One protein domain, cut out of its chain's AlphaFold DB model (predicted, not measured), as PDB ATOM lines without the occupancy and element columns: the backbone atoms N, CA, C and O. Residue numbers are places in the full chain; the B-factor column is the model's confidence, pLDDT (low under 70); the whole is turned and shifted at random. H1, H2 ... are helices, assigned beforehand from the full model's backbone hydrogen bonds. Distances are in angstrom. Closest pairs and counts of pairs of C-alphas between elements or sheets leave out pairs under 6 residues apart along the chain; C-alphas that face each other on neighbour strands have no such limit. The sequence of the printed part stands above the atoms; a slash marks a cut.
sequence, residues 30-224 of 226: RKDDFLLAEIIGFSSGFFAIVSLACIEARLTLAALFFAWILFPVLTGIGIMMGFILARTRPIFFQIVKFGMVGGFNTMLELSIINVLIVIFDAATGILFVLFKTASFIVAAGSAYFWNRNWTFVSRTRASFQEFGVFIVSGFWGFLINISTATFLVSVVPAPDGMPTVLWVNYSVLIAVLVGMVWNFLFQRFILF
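Overview. This is residues 30 to 224 of the 226 residues of the protein "GtrA domain-containing protein" of Parcubacteria group bacterium Greene0416_14 (UniProt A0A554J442). Six long helices make an up-and-down bundle, each running against the one before, with H3 in the middle. H1 and H2 pack on one side of H3, while H4, H5 and H6 close a ring of four with it on the other side. The printed part has 195 residues, with H1 to H6 in chain order and no named strand: all helix. It is compact, with a radius of gyration of the C-alphas of 17.9 A, and only just flat, spanning 48 by 42 by 23 A.

Along the chain. H3, the longest, covers residues 91 to 120 over 43.2 A, from C-alpha 91 at (31.985, 31.690, 35.539). H1 is residues 30 to 54, 36.6 A, beginning at (23.529, 31.923, 21.881); H2 is 61 to 85, 35.9 A. H4 is 125 to 151, 36.1 A; H5 is 160 to 187, 40.0 A; H6 is 196 to 223, 39.1 A, ending at (33.594, 21.585, 51.732).

Arrangement. H3 is the hub, touching four helices, H1, H2, H4 and H6; each pair of residues named below with its distance is the closest pair of C-alphas of the two helices. H1 touches it at Ser 51 and Ser 111, 4.4 A, the same way at a shallow 26 degrees. H2 and H3 form a hairpin, in which H2 touches H3 with residues 75 to 85 alone, Gly 82 to Phe 93, 4.7 A. H4 forms another, Asn 105 to Ala 139, 5.0 A. H6 touches H3 with residues 197 to 208 alone, Leu 110 to Asn 201, 6.3 A, at 38 degrees, only just steep. H1 and H2 form a hairpin, Gly 41 to Pro 72, 3.9 A; so do H5 and H6, Asn 177 to Ala 207, 4.8 A. H4 and H5 form one too, in which H4 touches H5 with residues 125 to 133 alone, Lys 132 to Ile 178, 6.5 A. H3 and H5 are apart. Every O i to N i+4 pair is within hydrogen-bond range in H1, H3, H4, H5 and H6; in H2, 20 of 21.

Size, cuts and confidence. The C-alphas farthest apart, of Thr 156 and Gly 193, are 52.6 A apart. The printed part has no cut and no long link; residues 154 to 161 stand free. pLDDT is under 70 at 57, 154 to 158, 219 and 223 to 224.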
ATOM      1  N   ARG A  30      23.926  30.602  21.355       77.75
ATOM      2  CA  ARG A  30      23.529  31.923  21.881       77.75
ATOM      3  C   ARG A  30      22.016  32.181  21.751       77.75
ATOM      4  O   ARG A  30      21.449  32.877  22.586       77.75
ATOM      5  N   LYS A  31      21.378  31.638  20.707       84.31
ATOM      6  CA  LYS A  31      19.931  31.745  20.476       84.31
ATOM      7  C   LYS A  31      19.129  30.896  21.463       84.31
ATOM      8  O   LYS A  31      18.117  31.372  21.959       84.31
ATOM      9  N   ASP A  32      19.604  29.693  21.778       87.12
ATOM     10  CA  ASP A  32      18.951  28.804  22.742       87.12
ATOM     11  C   ASP A  32      19.019  29.389  24.158       87.12
ATOM     12  O   ASP A  32      18.016  29.401  24.858       87.12
ATOM     13  N   ASP A  33      20.164  29.955  24.563       88.88
ATOM     14  CA  ASP A  33      20.292  30.640  25.860       88.88
ATOM     15  C   ASP A  33      19.345  31.846  25.975       88.88
ATOM     16  O   ASP A  33      18.755  32.067  27.031       88.88
ATOM     17  N   PHE A  34      19.179  32.612  24.892       92.12
ATOM     18  CA  PHE A  34      18.244  33.735  24.863       92.12
ATOM     19  C   PHE A  34      16.791  33.252  24.940       92.12
ATOM     20  O   PHE A  34      16.023  33.744  25.757       92.12
ATOM     21  N   LEU A  35      16.427  32.236  24.154       92.56
ATOM     22  CA  LEU A  35      15.083  31.658  24.167       92.56
ATOM     23  C   LEU A  35      14.711  31.099  25.548       92.56
ATOM     24  O   LEU A  35      13.608  31.343  26.030       92.56
ATOM     25  N   LEU A  36      15.626  30.379  26.204       92.69
ATOM     26  CA  LEU A  36      15.398  29.849  27.550       92.69
ATOM     27  C   LEU A  36      15.241  30.976  28.582       92.69
ATOM     28  O   LEU A  36      14.361  30.888  29.438       92.69
ATOM     29  N   ALA A  37      16.024  32.055  28.475       93.94
ATOM     30  CA  ALA A  37      15.880  33.228  29.337       93.94
ATOM     31  C   ALA A  37      14.522  33.930  29.150       93.94
ATOM     32  O   ALA A  37      13.897  34.322  30.138       93.94
ATOM     33  N   GLU A  38      14.033  34.048  27.914       94.38
ATOM     34  CA  GLU A  38      12.712  34.620  27.615       94.38
ATOM     35  C   GLU A  38      11.575  33.732  28.142       94.38
ATOM     36  O   GLU A  38      10.645  34.232  28.771       94.38
ATOM     37  N   ILE A  39      11.672  32.405  27.980       95.06
ATOM     38  CA  ILE A  39      10.697  31.452  28.543       95.06
ATOM     39  C   ILE A  39      10.628  31.583  30.069       95.06
ATOM     40  O   ILE A  39       9.536  31.636  30.642       95.06
ATOM     41  N   ILE A  40      11.786  31.661  30.733       95.25
ATOM     42  CA  ILE A  40      11.868  31.863  32.182       95.25
ATOM     43  C   ILE A  40      11.263  33.210  32.574       95.25
ATOM     44  O   ILE A  40      10.494  33.269  33.531       95.25
ATOM     45  N   GLY A  41      11.580  34.282  31.848       95.50
ATOM     46  CA  GLY A  41      11.060  35.620  32.125       95.50
ATOM     47  C   GLY A  41       9.542  35.679  31.991       95.50
ATOM     48  O   GLY A  41       8.852  36.133  32.900       95.50
ATOM     49  N   PHE A  42       8.996  35.121  30.916       95.44
ATOM     50  CA  PHE A  42       7.555  35.070  30.691       95.44
ATOM     51  C   PHE A  42       6.830  34.255  31.768       95.44
ATOM     52  O   PHE A  42       5.840  34.705  32.343       95.44
ATOM     53  N   SER A  43       7.376  33.086  32.111       95.50
ATOM     54  CA  SER A  43       6.835  32.242  33.182       95.50
ATOM     55  C   SER A  43       6.920  32.938  34.545       95.50
ATOM     56  O   SER A  43       5.983  32.867  35.336       95.50
ATOM     57  N   SER A  44       8.012  33.663  34.809       95.50
ATOM     58  CA  SER A  44       8.171  34.475  36.023       95.50
ATOM     59  C   SER A  44       7.106  35.566  36.099       95.50
ATOM     60  O   SER A  44       6.504  35.740  37.151       95.50
ATOM     61  N   GLY A  45       6.802  36.247  34.987       93.94
ATOM     62  CA  GLY A  45       5.730  37.245  34.922       93.94
ATOM     63  C   GLY A  45       4.345  36.665  35.224       93.94
ATOM     64  O   GLY A  45       3.579  37.265  35.979       93.94
ATOM     65  N   PHE A  46       4.045  35.467  34.708       94.25
ATOM     66  CA  PHE A  46       2.816  34.744  35.049       94.25
ATOM     67  C   PHE A  46       2.728  34.443  36.553       94.25
ATOM     68  O   PHE A  46       1.737  34.795  37.194       94.25
ATOM     69  N   PHE A  47       3.778  33.860  37.135       95.50
ATOM     70  CA  PHE A  47       3.828  33.551  38.566       95.50
ATOM     71  C   PHE A  47       3.771  34.815  39.437       95.50
ATOM     72  O   PHE A  47       3.015  34.875  40.404       95.50
ATOM     73  N   ALA A  48       4.461  35.887  39.048       92.38
ATOM     74  CA  ALA A  48       4.374  37.177  39.726       92.38
ATOM     75  C   ALA A  48       2.923  37.666  39.832       92.38
ATOM     76  O   ALA A  48       2.496  38.107  40.894       92.38
ATOM     77  N   ILE A  49       2.146  37.544  38.755       91.75
ATOM     78  CA  ILE A  49       0.738  37.949  38.751       91.75
ATOM     79  C   ILE A  49      -0.119  37.062  39.625       91.75
ATOM     80  O   ILE A  49      -0.929  37.595  40.378       91.75
ATOM     81  N   VAL A  50       0.056  35.743  39.548       92.88
ATOM     82  CA  VAL A  50      -0.665  34.814  40.426       92.88
ATOM     83  C   VAL A  50      -0.395  35.178  41.886       92.88
ATOM     84  O   VAL A  50      -1.331  35.351  42.660       92.88
ATOM     85  N   SER A  51       0.874  35.392  42.241       91.62
ATOM     86  CA  SER A  51       1.257  35.790  43.594       91.62
ATOM     87  C   SER A  51       0.644  37.134  44.004       91.62
ATOM     88  O   SER A  51       0.098  37.223  45.102       91.62
ATOM     89  N   LEU A  52       0.676  38.156  43.137       89.94
ATOM     90  CA  LEU A  52       0.094  39.476  43.413       89.94
ATOM     91  C   LEU A  52      -1.438  39.444  43.515       89.94
ATOM     92  O   LEU A  52      -2.004  40.184  44.317       89.94
ATOM     93  N   ALA A  53      -2.107  38.589  42.738       89.31
ATOM     94  CA  ALA A  53      -3.560  38.435  42.770       89.31
ATOM     95  C   ALA A  53      -4.045  37.867  44.104       89.31
ATOM     96  O   ALA A  53      -5.067  38.308  44.623       89.31
ATOM     97  N   CYS A  54      -3.277  36.956  44.701       89.25
ATOM     98  CA  CYS A  54      -3.582  36.396  46.015       89.25
ATOM     99  C   CYS A  54      -3.367  37.376  47.181       89.25
ATOM    100  O   CYS A  54      -3.871  37.129  48.269       89.25
ATOM    101  N   ILE A  55      -2.621  38.468  46.990       86.50
ATOM    102  CA  ILE A  55      -2.352  39.468  48.043       86.50
ATOM    103  C   ILE A  55      -3.523  40.464  48.193       86.50
ATOM    104  O   ILE A  55      -3.451  41.383  49.003       86.50
ATOM    105  N   GLU A  56      -4.590  40.322  47.396       73.12
ATOM    106  CA  GLU A  56      -5.664  41.323  47.266       73.12
ATOM    107  C   GLU A  56      -5.129  42.720  46.909       73.12
ATOM    108  O   GLU A  56      -5.759  43.753  47.156       73.12
ATOM    109  N   ALA A  57      -3.943  42.771  46.292       66.81
ATOM    110  CA  ALA A  57      -3.425  44.005  45.742       66.81
ATOM    111  C   ALA A  57      -4.455  44.538  44.741       66.81
ATOM    112  O   ALA A  57      -4.990  43.782  43.928       66.81
ATOM    113  N   ARG A  58      -4.730  45.849  44.775       72.06
ATOM    114  CA  ARG A  58      -5.540  46.514  43.745       72.06
ATOM    115  C   ARG A  58      -4.791  46.439  42.414       72.06
ATOM    116  O   ARG A  58      -4.063  47.357  42.038       72.06
ATOM    117  N   LEU A  59      -4.928  45.309  41.732       74.94
ATOM    118  CA  LEU A  59      -4.271  45.012  40.475       74.94
ATOM    119  C   LEU A  59      -4.901  45.869  39.387       74.94
ATOM    120  O   LEU A  59      -6.007  45.614  38.917       74.94
ATOM    121  N   THR A  60      -4.184  46.908  38.981       82.88
ATOM    122  CA  THR A  60      -4.535  47.638  37.768       82.88
ATOM    123  C   THR A  60      -4.173  46.784  36.554       82.88
ATOM    124  O   THR A  60      -3.168  46.070  36.567       82.88
ATOM    125  N   LEU A  61      -4.948  46.882  35.466       79.81
ATOM    126  CA  LEU A  61      -4.594  46.244  34.186       79.81
ATOM    127  C   LEU A  61      -3.178  46.636  33.734       79.81
ATOM    128  O   LEU A  61      -2.455  45.822  33.166       79.81
ATOM    129  N   ALA A  62      -2.761  47.863  34.057       83.19
ATOM    130  CA  ALA A  62      -1.403  48.335  33.844       83.19
ATOM    131  C   ALA A  62      -0.370  47.492  34.610       83.19
ATOM    132  O   ALA A  62       0.593  47.041  34.004       83.19
ATOM    133  N   ALA A  63      -0.568  47.220  35.905       80.88
ATOM    134  CA  ALA A  63       0.355  46.397  36.696       80.88
ATOM    135  C   ALA A  63       0.491  44.967  36.145       80.88
ATOM    136  O   ALA A  63       1.598  44.433  36.092       80.88
ATOM    137  N   LEU A  64      -0.613  44.376  35.673       82.69
ATOM    138  CA  LEU A  64      -0.602  43.067  35.011       82.69
ATOM    139  C   LEU A  64       0.218  43.100  33.713       82.69
ATOM    140  O   LEU A  64       1.086  42.257  33.491       82.69
ATOM    141  N   PHE A  65      -0.025  44.106  32.873       84.62
ATOM    142  CA  PHE A  65       0.689  44.275  31.612       84.62
ATOM    143  C   PHE A  65       2.186  44.525  31.829       84.62
ATOM    144  O   PHE A  65       3.028  43.903  31.180       84.62
ATOM    145  N   PHE A  66       2.526  45.381  32.795       87.12
ATOM    146  CA  PHE A  66       3.911  45.651  33.150       87.12
ATOM    147  C   PHE A  66       4.608  44.405  33.677       87.12
ATOM    148  O   PHE A  66       5.727  44.161  33.254       87.12
ATOM    149  N   ALA A  67       3.974  43.575  34.510       86.00
ATOM    150  CA  ALA A  67       4.592  42.327  34.957       86.00
ATOM    151  C   ALA A  67       4.892  41.373  33.781       86.00
ATOM    152  O   ALA A  67       6.000  40.847  33.698       86.00
ATOM    153  N   TRP A  68       3.973  41.201  32.821       88.44
ATOM    154  CA  TRP A  68       4.205  40.327  31.656       88.44
ATOM    155  C   TRP A  68       5.360  40.765  30.768       88.44
ATOM    156  O   TRP A  68       6.018  39.915  30.181       88.44
ATOM    157  N   ILE A  69       5.603  42.068  30.652       91.12
ATOM    158  CA  ILE A  69       6.669  42.604  29.798       91.12
ATOM    159  C   ILE A  69       7.975  42.759  30.572       91.12
ATOM    160  O   ILE A  69       9.047  42.464  30.049       91.12
ATOM    161  N   LEU A  70       7.899  43.204  31.824       93.06
ATOM    162  CA  LEU A  70       9.064  43.520  32.639       93.06
ATOM    163  C   LEU A  70       9.940  42.290  32.859       93.06
ATOM    164  O   LEU A  70      11.150  42.388  32.682       93.06
ATOM    165  N   PHE A  71       9.366  41.137  33.217       93.31
ATOM    166  CA  PHE A  71      10.171  39.951  33.525       93.31
ATOM    167  C   PHE A  71      10.943  39.391  32.317       93.31
ATOM    168  O   PHE A  71      12.150  39.199  32.471       93.31
ATOM    169  N   PRO A  72      10.340  39.185  31.126       93.75
ATOM    170  CA  PRO A  72      11.084  38.848  29.907       93.75
ATOM    171  C   PRO A  72      12.165  39.874  29.563       93.75
ATOM    172  O   PRO A  72      13.310  39.514  29.317       93.75
ATOM    173  N   VAL A  73      11.854  41.173  29.642       94.12
ATOM    174  CA  VAL A  73      12.845  42.225  29.369       94.12
ATOM    175  C   VAL A  73      14.013  42.158  30.357       94.12
ATOM    176  O   VAL A  73      15.171  42.264  29.952       94.12
ATOM    177  N   LEU A  74      13.746  41.943  31.648       94.44
ATOM    178  CA  LEU A  74      14.782  41.802  32.671       94.44
ATOM    179  C   LEU A  74      15.660  40.568  32.436       94.44
ATOM    180  O   LEU A  74      16.881  40.668  32.567       94.44
ATOM    181  N   THR A  75      15.083  39.418  32.072       93.44
ATOM    182  CA  THR A  75      15.875  38.217  31.772       93.44
ATOM    183  C   THR A  75      16.647  38.357  30.458       93.44
ATOM    184  O   THR A  75      17.819  37.979  30.410       93.44
ATOM    185  N   GLY A  76      16.073  38.992  29.435       92.62
ATOM    186  CA  GLY A  76      16.747  39.331  28.179       92.62
ATOM    187  C   GLY A  76      17.935  40.285  28.373       92.62
ATOM    188  O   GLY A  76      19.038  40.043  27.873       92.62
ATOM    189  N   ILE A  77      17.770  41.340  29.180       93.38
ATOM    190  CA  ILE A  77      18.883  42.221  29.578       93.38
ATOM    191  C   ILE A  77      19.906  41.429  30.394       93.38
ATOM    192  O   ILE A  77      21.106  41.524  30.138       93.38
ATOM    193  N   GLY A  78      19.447  40.611  31.341       92.50
ATOM    194  CA  GLY A  78      20.301  39.771  32.168       92.50
ATOM    195  C   GLY A  78      21.196  38.849  31.341       92.50
ATOM    196  O   GLY A  78      22.394  38.780  31.606       92.50
ATOM    197  N   ILE A  79      20.668  38.191  30.302       92.31
ATOM    198  CA  ILE A  79      21.450  37.236  29.506       92.31
ATOM    199  C   ILE A  79      22.444  37.984  28.618       92.31
ATOM    200  O   ILE A  79      23.586  37.549  28.458       92.31
ATOM    201  N   MET A  80      22.059  39.167  28.124       91.19
ATOM    202  CA  MET A  80      22.957  40.063  27.400       91.19
ATOM    203  C   MET A  80      24.110  40.548  28.285       91.19
ATOM    204  O   MET A  80      25.270  40.454  27.877       91.19
ATOM    205  N   MET A  81      23.822  40.984  29.515       90.12
ATOM    206  CA  MET A  81      24.848  41.293  30.516       90.12
ATOM    207  C   MET A  81      25.723  40.071  30.795       90.12
ATOM    208  O   MET A  81      26.947  40.186  30.813       90.12
ATOM    209  N   GLY A  82      25.120  38.889  30.920       88.19
ATOM    210  CA  GLY A  82      25.829  37.626  31.073       88.19
ATOM    211  C   GLY A  82      26.864  37.396  29.973       88.19
ATOM    212  O   GLY A  82      28.007  37.073  30.287       88.19
ATOM    213  N   PHE A  83      26.519  37.626  28.702       87.75
ATOM    214  CA  PHE A  83      27.471  37.512  27.589       87.75
ATOM    215  C   PHE A  83      28.601  38.543  27.643       87.75
ATOM    216  O   PHE A  83      29.721  38.241  27.226       87.75
ATOM    217  N   ILE A  84      28.329  39.758  28.129       89.31
ATOM    218  CA  ILE A  84      29.347  40.805  28.283       89.31
ATOM    219  C   ILE A  84      30.319  40.424  29.403       89.31
ATOM    220  O   ILE A  84      31.530  40.425  29.185       89.31
ATOM    221  N   LEU A  85      29.803  40.032  30.571       85.81
ATOM    222  CA  LEU A  85      30.612  39.621  31.720       85.81
ATOM    223  C   LEU A  85      31.377  38.316  31.450       85.81
ATOM    224  O   LEU A  85      32.501  38.156  31.917       85.81
ATOM    225  N   ALA A  86      30.827  37.414  30.634       87.12
ATOM    226  CA  ALA A  86      31.508  36.189  30.218       87.12
ATOM    227  C   ALA A  86      32.833  36.449  29.484       87.12
ATOM    228  O   ALA A  86      33.691  35.568  29.462       87.12
ATOM    229  N   ARG A  87      33.016  37.647  28.897       84.00
ATOM    230  CA  ARG A  87      34.271  38.033  28.233       84.00
ATOM    231  C   ARG A  87      35.447  38.113  29.204       84.00
ATOM    232  O   ARG A  87      36.575  37.924  28.766       84.00
ATOM    233  N   THR A  88      35.206  38.394  30.488       84.00
ATOM    234  CA  THR A  88      36.276  38.450  31.498       84.00
ATOM    235  C   THR A  88      36.548  37.066  32.076       84.00
ATOM    236  O   THR A  88      37.681  36.590  32.041       84.00
ATOM    237  N   ARG A  89      35.510  36.394  32.593       76.38
ATOM    238  CA  ARG A  89      35.576  35.015  33.094       76.38
ATOM    239  C   ARG A  89      34.277  34.268  32.762       76.38
ATOM    240  O   ARG A  89      33.196  34.778  33.056       76.38
ATOM    241  N   PRO A  90      34.348  33.016  32.268       79.44
ATOM    242  CA  PRO A  90      33.158  32.243  31.894       79.44
ATOM    243  C   PRO A  90      32.238  31.912  33.082       79.44
ATOM    244  O   PRO A  90      31.045  31.683  32.889       79.44
ATOM    245  N   ILE A  91      32.762  31.931  34.314       78.50
ATOM    246  CA  ILE A  91      31.985  31.690  35.539       78.50
ATOM    247  C   ILE A  91      30.863  32.717  35.740       78.50
ATOM    248  O   ILE A  91      29.790  32.361  36.219       78.50
ATOM    249  N   PHE A  92      31.048  33.969  35.307       82.88
ATOM    250  CA  PHE A  92      30.025  35.005  35.467       82.88
ATOM    251  C   PHE A  92      28.756  34.710  34.664       82.88
ATOM    252  O   PHE A  92      27.661  35.032  35.116       82.88
ATOM    253  N   PHE A  93      28.875  34.034  33.517       86.56
ATOM    254  CA  PHE A  93      27.703  33.610  32.752       86.56
ATOM    255  C   PHE A  93      26.874  32.573  33.513       86.56
ATOM    256  O   PHE A  93      25.646  32.624  33.504       86.56
ATOM    257  N   GLN A  94      27.544  31.652  34.209       83.88
ATOM    258  CA  GLN A  94      26.875  30.655  35.043       83.88
ATOM    259  C   GLN A  94      26.204  31.308  36.253       83.88
ATOM    260  O   GLN A  94      25.076  30.947  36.565       83.88
ATOM    261  N   ILE A  95      26.842  32.306  36.878       85.44
ATOM    262  CA  ILE A  95      26.252  33.076  37.987       85.44
ATOM    263  C   ILE A  95      24.971  33.787  37.538       85.44
ATOM    264  O   ILE A  95      23.960  33.722  38.232       85.44
ATOM    265  N   VAL A  96      24.984  34.420  36.364       90.50
ATOM    266  CA  VAL A  96      23.805  35.098  35.803       90.50
ATOM    267  C   VAL A  96      22.669  34.105  35.547       90.50
ATOM    268  O   VAL A  96      21.553  34.331  36.012       90.50
ATOM    269  N   LYS A  97      22.947  32.979  34.874       88.69
ATOM    270  CA  LYS A  97      21.944  31.926  34.634       88.69
ATOM    271  C   LYS A  97      21.399  31.346  35.940       88.69
ATOM    272  O   LYS A  97      20.192  31.191  36.089       88.69
ATOM    273  N   PHE A  98      22.274  31.092  36.911       87.81
ATOM    274  CA  PHE A  98      21.887  30.617  38.235       87.81
ATOM    275  C   PHE A  98      20.971  31.614  38.950       87.81
ATOM    276  O   PHE A  98      19.950  31.215  39.503       87.81
ATOM    277  N   GLY A  99      21.291  32.909  38.891       90.12
ATOM    278  CA  GLY A  99      20.467  33.974  39.460       90.12
ATOM    279  C   GLY A  99      19.079  34.057  38.819       90.12
ATOM    280  O   GLY A  99      18.089  34.170  39.535       90.12
ATOM    281  N   MET A 100      18.986  33.926  37.492       94.12
ATOM    282  CA  MET A 100      17.700  33.892  36.780       94.12
ATOM    283  C   MET A 100      16.840  32.705  37.198       94.12
ATOM    284  O   MET A 100      15.666  32.871  37.522       94.12
ATOM    285  N   VAL A 101      17.435  31.511  37.219       92.75
ATOM    286  CA  VAL A 101      16.755  30.293  37.666       92.75
ATOM    287  C   VAL A 101      16.324  30.442  39.124       92.75
ATOM    288  O   VAL A 101      15.197  30.094  39.465       92.75
ATOM    289  N   GLY A 102      17.176  30.996  39.987       90.50
ATOM    290  CA  GLY A 102      16.848  31.283  41.383       90.50
ATOM    291  C   GLY A 102      15.632  32.199  41.518       90.50
ATOM    292  O   GLY A 102      14.662  31.820  42.168       90.50
ATOM    293  N   GLY A 103      15.650  33.350  40.841       93.88
ATOM    294  CA  GLY A 103      14.541  34.307  40.855       93.88
ATOM    295  C   GLY A 103      13.225  33.689  40.382       93.88
ATOM    296  O   GLY A 103      12.209  33.815  41.062       93.88
ATOM    297  N   PHE A 104      13.254  32.942  39.276       96.31
ATOM    298  CA  PHE A 104      12.090  32.211  38.772       96.31
ATOM    299  C   PHE A 104      11.516  31.225  39.793       96.31
ATOM    300  O   PHE A 104      10.307  31.209  40.021       96.31
ATOM    301  N   ASN A 105      12.369  30.434  40.446       95.62
ATOM    302  CA  ASN A 105      11.910  29.461  41.436       95.62
ATOM    303  C   ASN A 105      11.345  30.132  42.688       95.62
ATOM    304  O   ASN A 105      10.374  29.631  43.244       95.62
ATOM    305  N   THR A 106      11.879  31.286  43.094       94.50
ATOM    306  CA  THR A 106      11.269  32.089  44.159       94.50
ATOM    307  C   THR A 106       9.869  32.564  43.761       94.50
ATOM    308  O   THR A 106       8.946  32.440  44.558       94.50
ATOM    309  N   MET A 107       9.663  33.047  42.529       95.50
ATOM    310  CA  MET A 107       8.323  33.455  42.076       95.50
ATOM    311  C   MET A 107       7.346  32.278  42.027       95.50
ATOM    312  O   MET A 107       6.199  32.405  42.457       95.50
ATOM    313  N   LEU A 108       7.806  31.127  41.533       97.50
ATOM    314  CA  LEU A 108       7.044  29.882  41.517       97.50
ATOM    315  C   LEU A 108       6.629  29.468  42.936       97.50
ATOM    316  O   LEU A 108       5.459  29.176  43.175       97.50
ATOM    317  N   GLU A 109       7.564  29.496  43.885       97.06
ATOM    318  CA  GLU A 109       7.311  29.154  45.286       97.06
ATOM    319  C   GLU A 109       6.273  30.085  45.924       97.06
ATOM    320  O   GLU A 109       5.287  29.605  46.488       97.06
ATOM    321  N   LEU A 110       6.446  31.404  45.766       96.62
ATOM    322  CA  LEU A 110       5.509  32.416  46.263       96.62
ATOM    323  C   LEU A 110       4.116  32.278  45.638       96.62
ATOM    324  O   LEU A 110       3.107  32.522  46.290       96.62
ATOM    325  N   SER A 111       4.035  31.866  44.375       96.69
ATOM    326  CA  SER A 111       2.748  31.645  43.710       96.69
ATOM    327  C   SER A 111       2.017  30.448  44.293       96.69
ATOM    328  O   SER A 111       0.841  30.545  44.628       96.69
ATOM    329  N   ILE A 112       2.717  29.319  44.439       97.88
ATOM    330  CA  ILE A 112       2.121  28.085  44.955       97.88
ATOM    331  C   ILE A 112       1.675  28.285  46.401       97.88
ATOM    332  O   ILE A 112       0.547  27.927  46.736       97.88
ATOM    333  N   ILE A 113       2.527  28.864  47.254       96.94
ATOM    334  CA  ILE A 113       2.172  29.059  48.663       96.94
ATOM    335  C   ILE A 113       0.974  30.003  48.807       96.94
ATOM    336  O   ILE A 113       0.061  29.694  49.567       96.94
ATOM    337  N   ASN A 114       0.911  31.083  48.023       96.69
ATOM    338  CA  ASN A 114      -0.203  32.027  48.086       96.69
ATOM    339  C   ASN A 114      -1.515  31.416  47.607       96.69
ATOM    340  O   ASN A 114      -2.543  31.605  48.251       96.69
ATOM    341  N   VAL A 115      -1.481  30.642  46.520       96.75
ATOM    342  CA  VAL A 115      -2.664  29.921  46.035       96.75
ATOM    343  C   VAL A 115      -3.165  28.938  47.091       96.75
ATOM    344  O   VAL A 115      -4.363  28.901  47.359       96.75
ATOM    345  N   LEU A 116      -2.273  28.176  47.731       97.06
ATOM    346  CA  LEU A 116      -2.660  27.249  48.798       97.06
ATOM    347  C   LEU A 116      -3.262  27.987  50.001       97.06
ATOM    348  O   LEU A 116      -4.304  27.575  50.500       97.06
ATOM    349  N   ILE A 117      -2.664  29.098  50.428       96.06
ATOM    350  CA  ILE A 117      -3.190  29.898  51.541       96.06
ATOM    351  C   ILE A 117      -4.588  30.426  51.227       96.06
ATOM    352  O   ILE A 117      -5.463  30.313  52.076       96.06
ATOM    353  N   VAL A 118      -4.815  30.949  50.019       94.56
ATOM    354  CA  VAL A 118      -6.129  31.468  49.609       94.56
ATOM    355  C   VAL A 118      -7.174  30.351  49.508       94.56
ATOM    356  O   VAL A 118      -8.313  30.549  49.911       94.56
ATOM    357  N   ILE A 119      -6.809  29.169  48.997       95.25
ATOM    358  CA  ILE A 119      -7.743  28.036  48.861       95.25
ATOM    359  C   ILE A 119      -8.161  27.475  50.224       95.25
ATOM    360  O   ILE A 119      -9.323  27.119  50.409       95.25
ATOM    361  N   PHE A 120      -7.215  27.347  51.155       95.62
ATOM    362  CA  PHE A 120      -7.443  26.702  52.451       95.62
ATOM    363  C   PHE A 120      -7.693  27.688  53.599       95.62
ATOM    364  O   PHE A 120      -7.896  27.241  54.726       95.62
ATOM    365  N   ASP A 121      -7.655  28.993  53.319       94.06
ATOM    366  CA  ASP A 121      -7.799  30.093  54.282       94.06
ATOM    367  C   ASP A 121      -6.926  29.916  55.538       94.06
ATOM    368  O   ASP A 121      -7.351  30.074  56.682       94.06
ATOM    369  N   ALA A 122      -5.674  29.500  55.327       94.19
ATOM    370  CA  ALA A 122      -4.762  29.149  56.410       94.19
ATOM    371  C   ALA A 122      -3.347  29.649  56.132       94.19
ATOM    372  O   ALA A 122      -2.652  29.145  55.253       94.19
ATOM    373  N   ALA A 123      -2.899  30.620  56.928       92.75
ATOM    374  CA  ALA A 123      -1.572  31.219  56.805       92.75
ATOM    375  C   ALA A 123      -0.589  30.795  57.909       92.75
ATOM    376  O   ALA A 123       0.592  31.081  57.790       92.75
ATOM    377  N   THR A 124      -1.030  30.107  58.967       92.94
ATOM    378  CA  THR A 124      -0.192  29.709  60.116       92.94
ATOM    379  C   THR A 124      -0.395  28.232  60.484       92.94
ATOM    380  O   THR A 124      -1.225  27.524  59.909       92.94
ATOM    381  N   GLY A 125       0.385  27.741  61.453       93.06
ATOM    382  CA  GLY A 125       0.216  26.403  62.020       93.06
ATOM    383  C   GLY A 125       0.636  25.268  61.081       93.06
ATOM    384  O   GLY A 125       1.452  25.441  60.176       93.06
ATOM    385  N   ILE A 126       0.091  24.069  61.314       95.00
ATOM    386  CA  ILE A 126       0.509  22.855  60.596       95.00
ATOM    387  C   ILE A 126       0.205  22.916  59.094       95.00
ATOM    388  O   ILE A 126       1.009  22.451  58.289       95.00
ATOM    389  N   LEU A 127      -0.916  23.533  58.705       95.25
ATOM    390  CA  LEU A 127      -1.281  23.697  57.298       95.25
ATOM    391  C   LEU A 127      -0.257  24.562  56.561       95.25
ATOM    392  O   LEU A 127       0.216  24.165  55.499       95.25
ATOM    393  N   PHE A 128       0.185  25.667  57.168       95.94
ATOM    394  CA  PHE A 128       1.247  26.492  56.598       95.94
ATOM    395  C   PHE A 128       2.547  25.706  56.388       95.94
ATOM    396  O   PHE A 128       3.157  25.808  55.324       95.94
ATOM    397  N   VAL A 129       2.954  24.877  57.355       96.88
ATOM    398  CA  VAL A 129       4.150  24.025  57.220       96.88
ATOM    399  C   VAL A 129       4.020  23.089  56.016       96.88
ATOM    400  O   VAL A 129       4.973  22.945  55.245       96.88
ATOM    401  N   LEU A 130       2.846  22.485  55.811       97.44
ATOM    402  CA  LEU A 130       2.578  21.627  54.653       97.44
ATOM    403  C   LEU A 130       2.628  22.416  53.339       97.44
ATOM    404  O   LEU A 130       3.281  21.975  52.392       97.44
ATOM    405  N   PHE A 131       2.016  23.603  53.284       97.38
ATOM    406  CA  PHE A 131       2.027  24.458  52.090       97.38
ATOM    407  C   PHE A 131       3.440  24.924  51.744       97.38
ATOM    408  O   PHE A 131       3.865  24.850  50.588       97.38
ATOM    409  N   LYS A 132       4.202  25.346  52.753       96.50
ATOM    410  CA  LYS A 132       5.594  25.769  52.612       96.50
ATOM    411  C   LYS A 132       6.494  24.622  52.158       96.50
ATOM    412  O   LYS A 132       7.392  24.826  51.346       96.50
ATOM    413  N   THR A 133       6.247  23.417  52.662       96.31
ATOM    414  CA  THR A 133       6.981  22.214  52.259       96.31
ATOM    415  C   THR A 133       6.685  21.849  50.808       96.31
ATOM    416  O   THR A 133       7.611  21.655  50.022       96.31
ATOM    417  N   ALA A 134       5.406  21.793  50.430       97.06
ATOM    418  CA  ALA A 134       4.989  21.441  49.076       97.06
ATOM    419  C   ALA A 134       5.504  22.452  48.038       97.06
ATOM    420  O   ALA A 134       6.113  22.057  47.044       97.06
ATOM    421  N   SER A 135       5.319  23.751  48.297       96.94
ATOM    422  CA  SER A 135       5.814  24.826  47.424       96.94
ATOM    423  C   SER A 135       7.336  24.785  47.265       96.94
ATOM    424  O   SER A 135       7.824  24.833  46.135       96.94
ATOM    425  N   PHE A 136       8.081  24.591  48.359       94.38
ATOM    426  CA  PHE A 136       9.535  24.453  48.302       94.38
ATOM    427  C   PHE A 136       9.972  23.241  47.475       94.38
ATOM    428  O   PHE A 136      10.880  23.364  46.662       94.38
ATOM    429  N   ILE A 137       9.350  22.067  47.651       94.19
ATOM    430  CA  ILE A 137       9.724  20.854  46.901       94.19
ATOM    431  C   ILE A 137       9.531  21.069  45.397       94.19
ATOM    432  O   ILE A 137      10.409  20.715  44.609       94.19
ATOM    433  N   VAL A 138       8.414  21.684  44.996       96.69
ATOM    434  CA  VAL A 138       8.149  22.001  43.585       96.69
ATOM    435  C   VAL A 138       9.190  22.987  43.047       96.69
ATOM    436  O   VAL A 138       9.781  22.742  41.993       96.69
ATOM    437  N   ALA A 139       9.478  24.059  43.789       94.50
ATOM    438  CA  ALA A 139      10.479  25.051  43.404       94.50
ATOM    439  C   ALA A 139      11.900  24.467  43.344       94.50
ATOM    440  O   ALA A 139      12.645  24.741  42.405       94.50
ATOM    441  N   ALA A 140      12.273  23.602  44.287       89.75
ATOM    442  CA  ALA A 140      13.565  22.925  44.317       89.75
ATOM    443  C   ALA A 140      13.716  21.912  43.169       89.75
ATOM    444  O   ALA A 140      14.771  21.850  42.534       89.75
ATOM    445  N   GLY A 141      12.661  21.153  42.854       90.06
ATOM    446  CA  GLY A 141      12.637  20.250  41.700       90.06
ATOM    447  C   GLY A 141      12.785  21.006  40.377       90.06
ATOM    448  O   GLY A 141      13.590  20.625  39.524       90.06
ATOM    449  N   SER A 142      12.080  22.131  40.245       94.25
ATOM    450  CA  SER A 142      12.225  23.057  39.119       94.25
ATOM    451  C   SER A 142      13.649  23.620  39.028       94.25
ATOM    452  O   SER A 142      14.277  23.572  37.967       94.25
ATOM    453  N   ALA A 143      14.222  24.068  40.148       90.44
ATOM    454  CA  ALA A 143      15.600  24.546  40.212       90.44
ATOM    455  C   ALA A 143      16.599  23.488  39.752       90.44
ATOM    456  O   ALA A 143      17.513  23.810  38.994       90.44
ATOM    457  N   TYR A 144      16.423  22.234  40.171       87.00
ATOM    458  CA  TYR A 144      17.268  21.131  39.729       87.00
ATOM    459  C   TYR A 144      17.179  20.928  38.214       87.00
ATOM    460  O   TYR A 144      18.218  20.871  37.558       87.00
ATOM    461  N   PHE A 145      15.966  20.882  37.653       88.88
ATOM    462  CA  PHE A 145      15.756  20.730  36.213       88.88
ATOM    463  C   PHE A 145      16.477  21.826  35.415       88.88
ATOM    464  O   PHE A 145      17.313  21.533  34.560       88.88
ATOM    465  N   TRP A 146      16.232  23.095  35.742       89.62
ATOM    466  CA  TRP A 146      16.846  24.219  35.032       89.62
ATOM    467  C   TRP A 146      18.361  24.285  35.231       89.62
ATOM    468  O   TRP A 146      19.115  24.466  34.272       89.62
ATOM    469  N   ASN A 147      18.842  24.086  36.459       87.00
ATOM    470  CA  ASN A 147      20.273  24.159  36.730       87.00
ATOM    471  C   ASN A 147      21.051  23.013  36.087       87.00
ATOM    472  O   ASN A 147      22.159  23.236  35.598       87.00
ATOM    473  N   ARG A 148      20.479  21.808  36.042       82.44
ATOM    474  CA  ARG A 148      21.102  20.647  35.404       82.44
ATOM    475  C   ARG A 148      21.123  20.771  33.884       82.44
ATOM    476  O   ARG A 148      22.127  20.419  33.267       82.44
ATOM    477  N   ASN A 149      20.030  21.244  33.288       83.19
ATOM    478  CA  ASN A 149      19.851  21.236  31.837       83.19
ATOM    479  C   ASN A 149      20.364  22.509  31.148       83.19
ATOM    480  O   ASN A 149      20.654  22.457  29.956       83.19
ATOM    481  N   TRP A 150      20.503  23.626  31.872       87.69
ATOM    482  CA  TRP A 150      20.870  24.917  31.283       87.69
ATOM    483  C   TRP A 150      22.033  25.633  31.989       87.69
ATOM    484  O   TRP A 150      22.974  26.085  31.325       87.69
ATOM    485  N   THR A 151      22.019  25.735  33.321       83.06
ATOM    486  CA  THR A 151      23.017  26.532  34.064       83.06
ATOM    487  C   THR A 151      24.389  25.857  34.123       83.06
ATOM    488  O   THR A 151      25.385  26.442  33.693       83.06
ATOM    489  N   PHE A 152      24.441  24.620  34.626       80.06
ATOM    490  CA  PHE A 152      25.662  23.868  34.923       80.06
ATOM    491  C   PHE A 152      25.742  22.602  34.073       80.06
ATOM    492  O   PHE A 152      25.750  21.477  34.580       80.06
ATOM    493  N   VAL A 153      25.812  22.782  32.754       70.81
ATOM    494  CA  VAL A 153      26.031  21.678  31.812       70.81
ATOM    495  C   VAL A 153      27.464  21.158  31.990       70.81
ATOM    496  O   VAL A 153      28.398  21.586  31.314       70.81
ATOM    497  N   SER A 154      27.655  20.266  32.963       61.47
ATOM    498  CA  SER A 154      28.941  19.639  33.274       61.47
ATOM    499  C   SER A 154      29.100  18.301  32.547       61.47
ATOM    500  O   SER A 154      28.159  17.510  32.460       61.47
ATOM    501  N   ARG A 155      30.318  18.034  32.055       50.78
ATOM    502  CA  ARG A 155      30.718  16.775  31.396       50.78
ATOM    503  C   ARG A 155      31.313  15.741  32.360       50.78
ATOM    504  O   ARG A 155      31.586  14.620  31.941       50.78
ATOM    505  N   THR A 156      31.517  16.089  33.627       53.81
ATOM    506  CA  THR A 156      32.133  15.213  34.634       53.81
ATOM    507  C   THR A 156      31.090  14.658  35.604       53.81
ATOM    508  O   THR A 156      30.182  15.363  36.045       53.81
ATOM    509  N   ARG A 157      31.200  13.359  35.920       54.59
ATOM    510  CA  ARG A 157      30.397  12.709  36.967       54.59
ATOM    511  C   ARG A 157      30.927  13.150  38.334       54.59
ATOM    512  O   ARG A 157      32.118  12.999  38.583       54.59
ATOM    513  N   ALA A 158      30.050  13.674  39.188       61.47
ATOM    514  CA  ALA A 158      30.361  13.948  40.592       61.47
ATOM    515  C   ALA A 158      30.630  12.637  41.352       61.47
ATOM    516  O   ALA A 158      30.057  11.596  41.011       61.47
ATOM    517  N   SER A 159      31.489  12.685  42.372       73.12
ATOM    518  CA  SER A 159      31.777  11.532  43.234       73.12
ATOM    519  C   SER A 159      30.581  11.201  44.138       73.12
ATOM    520  O   SER A 159      29.826  12.082  44.551       73.12
ATOM    521  N   PHE A 160      30.417   9.925  44.503       70.44
ATOM    522  CA  PHE A 160      29.344   9.478  45.404       70.44
ATOM    523  C   PHE A 160      29.451  10.113  46.805       70.44
ATOM    524  O   PHE A 160      28.439  10.375  47.452       70.44
ATOM    525  N   GLN A 161      30.674  10.418  47.256       71.56
ATOM    526  CA  GLN A 161      30.918  11.095  48.536       71.56
ATOM    527  C   GLN A 161      30.481  12.567  48.508       71.56
ATOM    528  O   GLN A 161      29.819  13.029  49.435       71.56
ATOM    529  N   GLU A 162      30.778  13.286  47.424       70.75
ATOM    530  CA  GLU A 162      30.351  14.680  47.230       70.75
ATOM    531  C   GLU A 162      28.823  14.782  47.164       70.75
ATOM    532  O   GLU A 162      28.224  15.689  47.740       70.75
ATOM    533  N   PHE A 163      28.184  13.800  46.521       73.50
ATOM    534  CA  PHE A 163      26.730  13.702  46.465       73.50
ATOM    535  C   PHE A 163      26.106  13.490  47.853       73.50
ATOM    536  O   PHE A 163      25.147  14.177  48.196       73.50
ATOM    537  N   GLY A 164      26.664  12.602  48.684       77.00
ATOM    538  CA  GLY A 164      26.168  12.371  50.047       77.00
ATOM    539  C   GLY A 164      26.219  13.627  50.926       77.00
ATOM    540  O   GLY A 164      25.234  13.967  51.581       77.00
ATOM    541  N   VAL A 165      27.332  14.365  50.884       77.12
ATOM    542  CA  VAL A 165      27.490  15.632  51.622       77.12
ATOM    543  C   VAL A 165      26.519  16.701  51.111       77.12
ATOM    544  O   VAL A 165      25.923  17.427  51.908       77.12
ATOM    545  N   PHE A 166      26.305  16.766  49.794       74.31
ATOM    546  CA  PHE A 166      25.335  17.674  49.183       74.31
ATOM    547  C   PHE A 166      23.898  17.394  49.647       74.31
ATOM    548  O   PHE A 166      23.182  18.329  50.001       74.31
ATOM    549  N   ILE A 167      23.487  16.123  49.711       80.81
ATOM    550  CA  ILE A 167      22.146  15.740  50.180       80.81
ATOM    551  C   ILE A 167      21.936  16.133  51.646       80.81
ATOM    552  O   ILE A 167      20.914  16.734  51.975       80.81
ATOM    553  N   VAL A 168      22.906  15.853  52.523       83.81
ATOM    554  CA  VAL A 168      22.810  16.219  53.947       83.81
ATOM    555  C   VAL A 168      22.740  17.738  54.119       83.81
ATOM    556  O   VAL A 168      21.904  18.238  54.868       83.81
ATOM    557  N   SER A 169      23.578  18.484  53.398       80.44
ATOM    558  CA  SER A 169      23.562  19.951  53.422       80.44
ATOM    559  C   SER A 169      22.228  20.524  52.948       80.44
ATOM    560  O   SER A 169      21.647  21.381  53.614       80.44
ATOM    561  N   GLY A 170      21.714  19.999  51.830       82.62
ATOM    562  CA  GLY A 170      20.436  20.403  51.255       82.62
ATOM    563  C   GLY A 170      19.260  20.110  52.183       82.62
ATOM    564  O   GLY A 170      18.361  20.937  52.297       82.62
ATOM    565  N   PHE A 171      19.298  18.989  52.907       88.00
ATOM    566  CA  PHE A 171      18.290  18.662  53.914       88.00
ATOM    567  C   PHE A 171      18.275  19.674  55.069       88.00
ATOM    568  O   PHE A 171      17.211  20.151  55.461       88.00
ATOM    569  N   TRP A 172      19.443  20.077  55.575       88.50
ATOM    570  CA  TRP A 172      19.516  21.127  56.595       88.50
ATOM    571  C   TRP A 172      19.089  22.492  56.063       88.50
ATOM    572  O   TRP A 172      18.337  23.193  56.736       88.50
ATOM    573  N   GLY A 173      19.492  22.849  54.840       87.62
ATOM    574  CA  GLY A 173      19.044  24.080  54.189       87.62
ATOM    575  C   GLY A 173      17.522  24.126  54.028       87.62
ATOM    576  O   GLY A 173      16.901  25.151  54.300       87.62
ATOM    577  N   PHE A 174      16.910  22.995  53.672       90.50
ATOM    578  CA  PHE A 174      15.459  22.821  53.618       90.50
ATOM    579  C   PHE A 174      14.793  23.031  54.983       90.50
ATOM    580  O   PHE A 174      13.851  23.820  55.088       90.50
ATOM    581  N   LEU A 175      15.302  22.388  56.039       93.81
ATOM    582  CA  LEU A 175      14.758  22.546  57.390       93.81
ATOM    583  C   LEU A 175      14.883  23.984  57.896       93.81
ATOM    584  O   LEU A 175      13.919  24.526  58.437       93.81
ATOM    585  N   ILE A 176      16.038  24.623  57.697       93.81
ATOM    586  CA  ILE A 176      16.267  26.026  58.069       93.81
ATOM    587  C   ILE A 176      15.280  26.929  57.333       93.81
ATOM    588  O   ILE A 176      14.682  27.812  57.940       93.81
ATOM    589  N   ASN A 177      15.059  26.686  56.043       94.44
ATOM    590  CA  ASN A 177      14.138  27.483  55.247       94.44
ATOM    591  C   ASN A 177      12.686  27.359  55.752       94.44
ATOM    592  O   ASN A 177      12.046  28.370  56.045       94.44
ATOM    593  N   ILE A 178      12.171  26.137  55.931       94.88
ATOM    594  CA  ILE A 178      10.798  25.940  56.428       94.88
ATOM    595  C   ILE A 178      10.637  26.481  57.846       94.88
ATOM    596  O   ILE A 178       9.661  27.181  58.123       94.88
ATOM    597  N   SER A 179      11.575  26.172  58.744       95.75
ATOM    598  CA  SER A 179      11.504  26.614  60.140       95.75
ATOM    599  C   SER A 179      11.564  28.133  60.255       95.75
ATOM    600  O   SER A 179      10.761  28.698  60.989       95.75
ATOM    601  N   THR A 180      12.420  28.804  59.479       96.69
ATOM    602  CA  THR A 180      12.500  30.272  59.455       96.69
ATOM    603  C   THR A 180      11.179  30.884  58.999       96.69
ATOM    604  O   THR A 180      10.642  31.747  59.689       96.69
ATOM    605  N   ALA A 181      10.610  30.413  57.883       96.31
ATOM    606  CA  ALA A 181       9.330  30.928  57.394       96.31
ATOM    607  C   ALA A 181       8.200  30.684  58.410       96.31
ATOM    608  O   ALA A 181       7.411  31.579  58.694       96.31
ATOM    609  N   THR A 182       8.153  29.486  58.998       95.94
ATOM    610  CA  THR A 182       7.133  29.108  59.989       95.94
ATOM    611  C   THR A 182       7.257  29.932  61.263       95.94
ATOM    612  O   THR A 182       6.246  30.379  61.800       95.94
ATOM    613  N   PHE A 183       8.484  30.167  61.728       96.62
ATOM    614  CA  PHE A 183       8.768  31.009  62.883       96.62
ATOM    615  C   PHE A 183       8.306  32.447  62.642       96.62
ATOM    616  O   PHE A 183       7.572  32.992  63.460       96.62
ATOM    617  N   LEU A 184       8.672  33.041  61.502       96.88
ATOM    618  CA  LEU A 184       8.284  34.413  61.173       96.88
ATOM    619  C   LEU A 184       6.764  34.575  61.099       96.88
ATOM    620  O   LEU A 184       6.235  35.536  61.636       96.88
ATOM    621  N   VAL A 185       6.053  33.620  60.506       95.38
ATOM    622  CA  VAL A 185       4.597  33.731  60.353       95.38
ATOM    623  C   VAL A 185       3.836  33.380  61.641       95.38
ATOM    624  O   VAL A 185       2.750  33.904  61.867       95.38
ATOM    625  N   SER A 186       4.392  32.523  62.505       93.81
ATOM    626  CA  SER A 186       3.698  32.053  63.720       93.81
ATOM    627  C   SER A 186       4.060  32.822  64.992       93.81
ATOM    628  O   SER A 186       3.286  32.804  65.945       93.81
ATOM    629  N   VAL A 187       5.244  33.442  65.045       94.44
ATOM    630  CA  VAL A 187       5.777  34.091  66.258       94.44
ATOM    631  C   VAL A 187       5.925  35.597  66.078       94.44
ATOM    632  O   VAL A 187       5.693  36.344  67.026       94.44
ATOM    633  N   VAL A 188       6.306  36.060  64.884       95.00
ATOM    634  CA  VAL A 188       6.473  37.491  64.616       95.00
ATOM    635  C   VAL A 188       5.155  38.047  64.065       95.00
ATOM    636  O   VAL A 188       4.713  37.613  62.998       95.00
ATOM    637  N   PRO A 189       4.495  38.986  64.769       90.56
ATOM    638  CA  PRO A 189       3.246  39.556  64.290       90.56
ATOM    639  C   PRO A 189       3.476  40.322  62.986       90.56
ATOM    640  O   PRO A 189       4.502  40.985  62.810       90.56
ATOM    641  N   ALA A 190       2.502  40.239  62.079       92.56
ATOM    642  CA  ALA A 190       2.511  41.049  60.872       92.56
ATOM    643  C   ALA A 190       2.488  42.545  61.251       92.56
ATOM    644  O   ALA A 190       1.771  42.913  62.184       92.56
ATOM    645  N   PRO A 191       3.240  43.409  60.545       93.19
ATOM    646  CA  PRO A 191       3.158  44.853  60.738       93.19
ATOM    647  C   PRO A 191       1.724  45.376  60.589       93.19
ATOM    648  O   PRO A 191       0.967  44.890  59.745       93.19
ATOM    649  N   ASP A 192       1.370  46.396  61.370       91.12
ATOM    650  CA  ASP A 192       0.021  46.965  61.370       91.12
ATOM    651  C   ASP A 192      -0.425  47.389  59.961       91.12
ATOM    652  O   ASP A 192       0.287  48.086  59.235       91.12
ATOM    653  N   GLY A 193      -1.625  46.955  59.568       86.69
ATOM    654  CA  GLY A 193      -2.211  47.253  58.257       86.69
ATOM    655  C   GLY A 193      -1.650  46.437  57.085       86.69
ATOM    656  O   GLY A 193      -2.081  46.653  55.951       86.69
ATOM    657  N   MET A 194      -0.726  45.497  57.318       90.62
ATOM    658  CA  MET A 194      -0.217  44.598  56.279       90.62
ATOM    659  C   MET A 194      -1.135  43.372  56.095       90.62
ATOM    660  O   MET A 194      -1.427  42.685  57.073       90.62
ATOM    661  N   PRO A 195      -1.542  43.027  54.855       91.00
ATOM    662  CA  PRO A 195      -2.269  41.787  54.590       91.00
ATOM    663  C   PRO A 195      -1.463  40.545  54.990       91.00
ATOM    664  O   PRO A 195      -0.268  40.453  54.704       91.00
ATOM    665  N   THR A 196      -2.124  39.543  55.570       91.38
ATOM    666  CA  THR A 196      -1.480  38.301  56.034       91.38
ATOM    667  C   THR A 196      -0.691  37.592  54.929       91.38
ATOM    668  O   THR A 196       0.446  37.179  55.145       91.38
ATOM    669  N   VAL A 197      -1.250  37.499  53.717       92.50
ATOM    670  CA  VAL A 197      -0.578  36.879  52.556       92.50
ATOM    671  C   VAL A 197       0.693  37.648  52.172       92.50
ATOM    672  O   VAL A 197       1.709  37.053  51.813       92.50
ATOM    673  N   LEU A 198       0.681  38.978  52.308       93.38
ATOM    674  CA  LEU A 198       1.866  39.795  52.055       93.38
ATOM    675  C   LEU A 198       2.956  39.537  53.106       93.38
ATOM    676  O   LEU A 198       4.125  39.393  52.748       93.38
ATOM    677  N   TRP A 199       2.583  39.415  54.382       95.12
ATOM    678  CA  TRP A 199       3.525  39.058  55.449       95.12
ATOM    679  C   TRP A 199       4.142  37.668  55.247       95.12
ATOM    680  O   TRP A 199       5.349  37.482  55.431       95.12
ATOM    681  N   VAL A 200       3.342  36.700  54.791       95.38
ATOM    682  CA  VAL A 200       3.838  35.374  54.404       95.38
ATOM    683  C   VAL A 200       4.882  35.480  53.296       95.38
ATOM    684  O   VAL A 200       5.955  34.894  53.426       95.38
ATOM    685  N   ASN A 201       4.619  36.253  52.239       95.69
ATOM    686  CA  ASN A 201       5.579  36.440  51.152       95.69
ATOM    687  C   ASN A 201       6.924  36.976  51.653       95.69
ATOM    688  O   ASN A 201       7.975  36.442  51.291       95.69
ATOM    689  N   TYR A 202       6.907  37.997  52.516       96.06
ATOM    690  CA  TYR A 202       8.129  38.513  53.133       96.06
ATOM    691  C   TYR A 202       8.838  37.452  53.975       96.06
ATOM    692  O   TYR A 202      10.053  37.293  53.868       96.06
ATOM    693  N   SER A 203       8.085  36.680  54.755       96.19
ATOM    694  CA  SER A 203       8.627  35.601  55.582       96.19
ATOM    695  C   SER A 203       9.299  34.506  54.747       96.19
ATOM    696  O   SER A 203      10.391  34.044  55.085       96.19
ATOM    697  N   VAL A 204       8.691  34.125  53.620       95.38
ATOM    698  CA  VAL A 204       9.263  33.166  52.663       95.38
ATOM    699  C   VAL A 204      10.525  33.731  52.013       95.38
ATOM    700  O   VAL A 204      11.535  33.033  51.950       95.38
ATOM    701  N   LEU A 205      10.515  34.998  51.590       95.62
ATOM    702  CA  LEU A 205      11.692  35.655  51.012       95.62
ATOM    703  C   LEU A 205      12.864  35.709  51.998       95.62
ATOM    704  O   LEU A 205      13.989  35.364  51.636       95.62
ATOM    705  N   ILE A 206      12.609  36.078  53.256       96.06
ATOM    706  CA  ILE A 206      13.631  36.081  54.309       96.06
ATOM    707  C   ILE A 206      14.172  34.664  54.522       96.06
ATOM    708  O   ILE A 206      15.386  34.472  54.566       96.06
ATOM    709  N   ALA A 207      13.303  33.653  54.580       94.69
ATOM    710  CA  ALA A 207      13.725  32.263  54.712       94.69
ATOM    711  C   ALA A 207      14.599  31.781  53.540       94.69
ATOM    712  O   ALA A 207      15.562  31.039  53.753       94.69
ATOM    713  N   VAL A 208      14.302  32.207  52.307       90.88
ATOM    714  CA  VAL A 208      15.143  31.935  51.128       90.88
ATOM    715  C   VAL A 208      16.528  32.553  51.303       90.88
ATOM    716  O   VAL A 208      17.524  31.857  51.114       90.88
ATOM    717  N   LEU A 209      16.611  33.815  51.732       92.19
ATOM    718  CA  LEU A 209      17.889  34.495  51.970       92.19
ATOM    719  C   LEU A 209      18.701  33.829  53.091       92.19
ATOM    720  O   LEU A 209      19.895  33.587  52.922       92.19
ATOM    721  N   VAL A 210      18.059  33.463  54.202       92.69
ATOM    722  CA  VAL A 210      18.704  32.729  55.304       92.69
ATOM    723  C   VAL A 210      19.215  31.367  54.822       92.69
ATOM    724  O   VAL A 210      20.355  30.998  55.103       92.69
ATOM    725  N   GLY A 211      18.417  30.645  54.029       87.12
ATOM    726  CA  GLY A 211      18.828  29.384  53.411       87.12
ATOM    727  C   GLY A 211      20.015  29.545  52.454       87.12
ATOM    728  O   GLY A 211      20.918  28.708  52.444       87.12
ATOM    729  N   MET A 212      20.070  30.640  51.688       83.25
ATOM    730  CA  MET A 212      21.226  30.961  50.842       83.25
ATOM    731  C   MET A 212      22.491  31.202  51.671       83.25
ATOM    732  O   MET A 212      23.548  30.675  51.321       83.25
ATOM    733  N   VAL A 213      22.390  31.942  52.781       86.62
ATOM    734  CA  VAL A 213      23.516  32.159  53.704       86.62
ATOM    735  C   VAL A 213      23.998  30.830  54.285       86.62
ATOM    736  O   VAL A 213      25.198  30.568  54.267       86.62
ATOM    737  N   TRP A 214      23.087  29.955  54.720       85.75
ATOM    738  CA  TRP A 214      23.443  28.609  55.183       85.75
ATOM    739  C   TRP A 214      24.200  27.815  54.114       85.75
ATOM    740  O   TRP A 214      25.289  27.306  54.382       85.75
ATOM    741  N   ASN A 215      23.659  27.751  52.895       81.56
ATOM    742  CA  ASN A 215      24.279  27.023  51.790       81.56
ATOM    743  C   ASN A 215      25.691  27.549  51.492       81.56
ATOM    744  O   ASN A 215      26.611  26.758  51.284       81.56
ATOM    745  N   PHE A 216      25.881  28.871  51.518       80.00
ATOM    746  CA  PHE A 216      27.187  29.497  51.328       80.00
ATOM    747  C   PHE A 216      28.170  29.155  52.458       80.00
ATOM    748  O   PHE A 216      29.285  28.710  52.184       80.00
ATOM    749  N   LEU A 217      27.764  29.323  53.721       83.19
ATOM    750  CA  LEU A 217      28.613  29.033  54.882       83.19
ATOM    751  C   LEU A 217      28.998  27.550  54.934       83.19
ATOM    752  O   LEU A 217      30.159  27.229  55.184       83.19
ATOM    753  N   PHE A 218      28.058  26.651  54.639       80.06
ATOM    754  CA  PHE A 218      28.319  25.217  54.580       80.06
ATOM    755  C   PHE A 218      29.387  24.895  53.531       80.06
ATOM    756  O   PHE A 218      30.374  24.224  53.829       80.06
ATOM    757  N   GLN A 219      29.226  25.408  52.309       69.38
ATOM    758  CA  GLN A 219      30.215  25.199  51.253       69.38
ATOM    759  C   GLN A 219      31.577  25.761  51.665       69.38
ATOM    760  O   GLN A 219      32.582  25.057  51.577       69.38
ATOM    761  N   ARG A 220      31.615  26.992  52.189       73.50
ATOM    762  CA  ARG A 220      32.865  27.653  52.572       73.50
ATOM    763  C   ARG A 220      33.612  26.934  53.697       73.50
ATOM    764  O   ARG A 220      34.819  26.787  53.580       73.50
ATOM    765  N   PHE A 221      32.939  26.523  54.771       77.75
ATOM    766  CA  PHE A 221      33.606  26.034  55.988       77.75
ATOM    767  C   PHE A 221      33.701  24.509  56.106       77.75
ATOM    768  O   PHE A 221      34.504  24.012  56.901       77.75
ATOM    769  N   ILE A 222      32.881  23.756  55.367       73.94
ATOM    770  CA  ILE A 222      32.855  22.288  55.447       73.94
ATOM    771  C   ILE A 222      33.441  21.653  54.186       73.94
ATOM    772  O   ILE A 222      34.242  20.730  54.314       73.94
ATOM    773  N   LEU A 223      33.081  22.141  52.992       65.00
ATOM    774  CA  LEU A 223      33.594  21.585  51.732       65.00
ATOM    775  C   LEU A 223      34.965  22.157  51.347       65.00
ATOM    776  O   LEU A 223      35.820  21.403  50.899       65.00
ATOM    777  N   PHE A 224      35.193  23.455  51.558       61.56
ATOM    778  CA  PHE A 224      36.460  24.130  51.243       61.56
ATOM    779  C   PHE A 224      37.267  24.449  52.505       61.56
ATOM    780  O   PHE A 224      37.596  25.610  52.763       61.56
TER     781      PHE A 224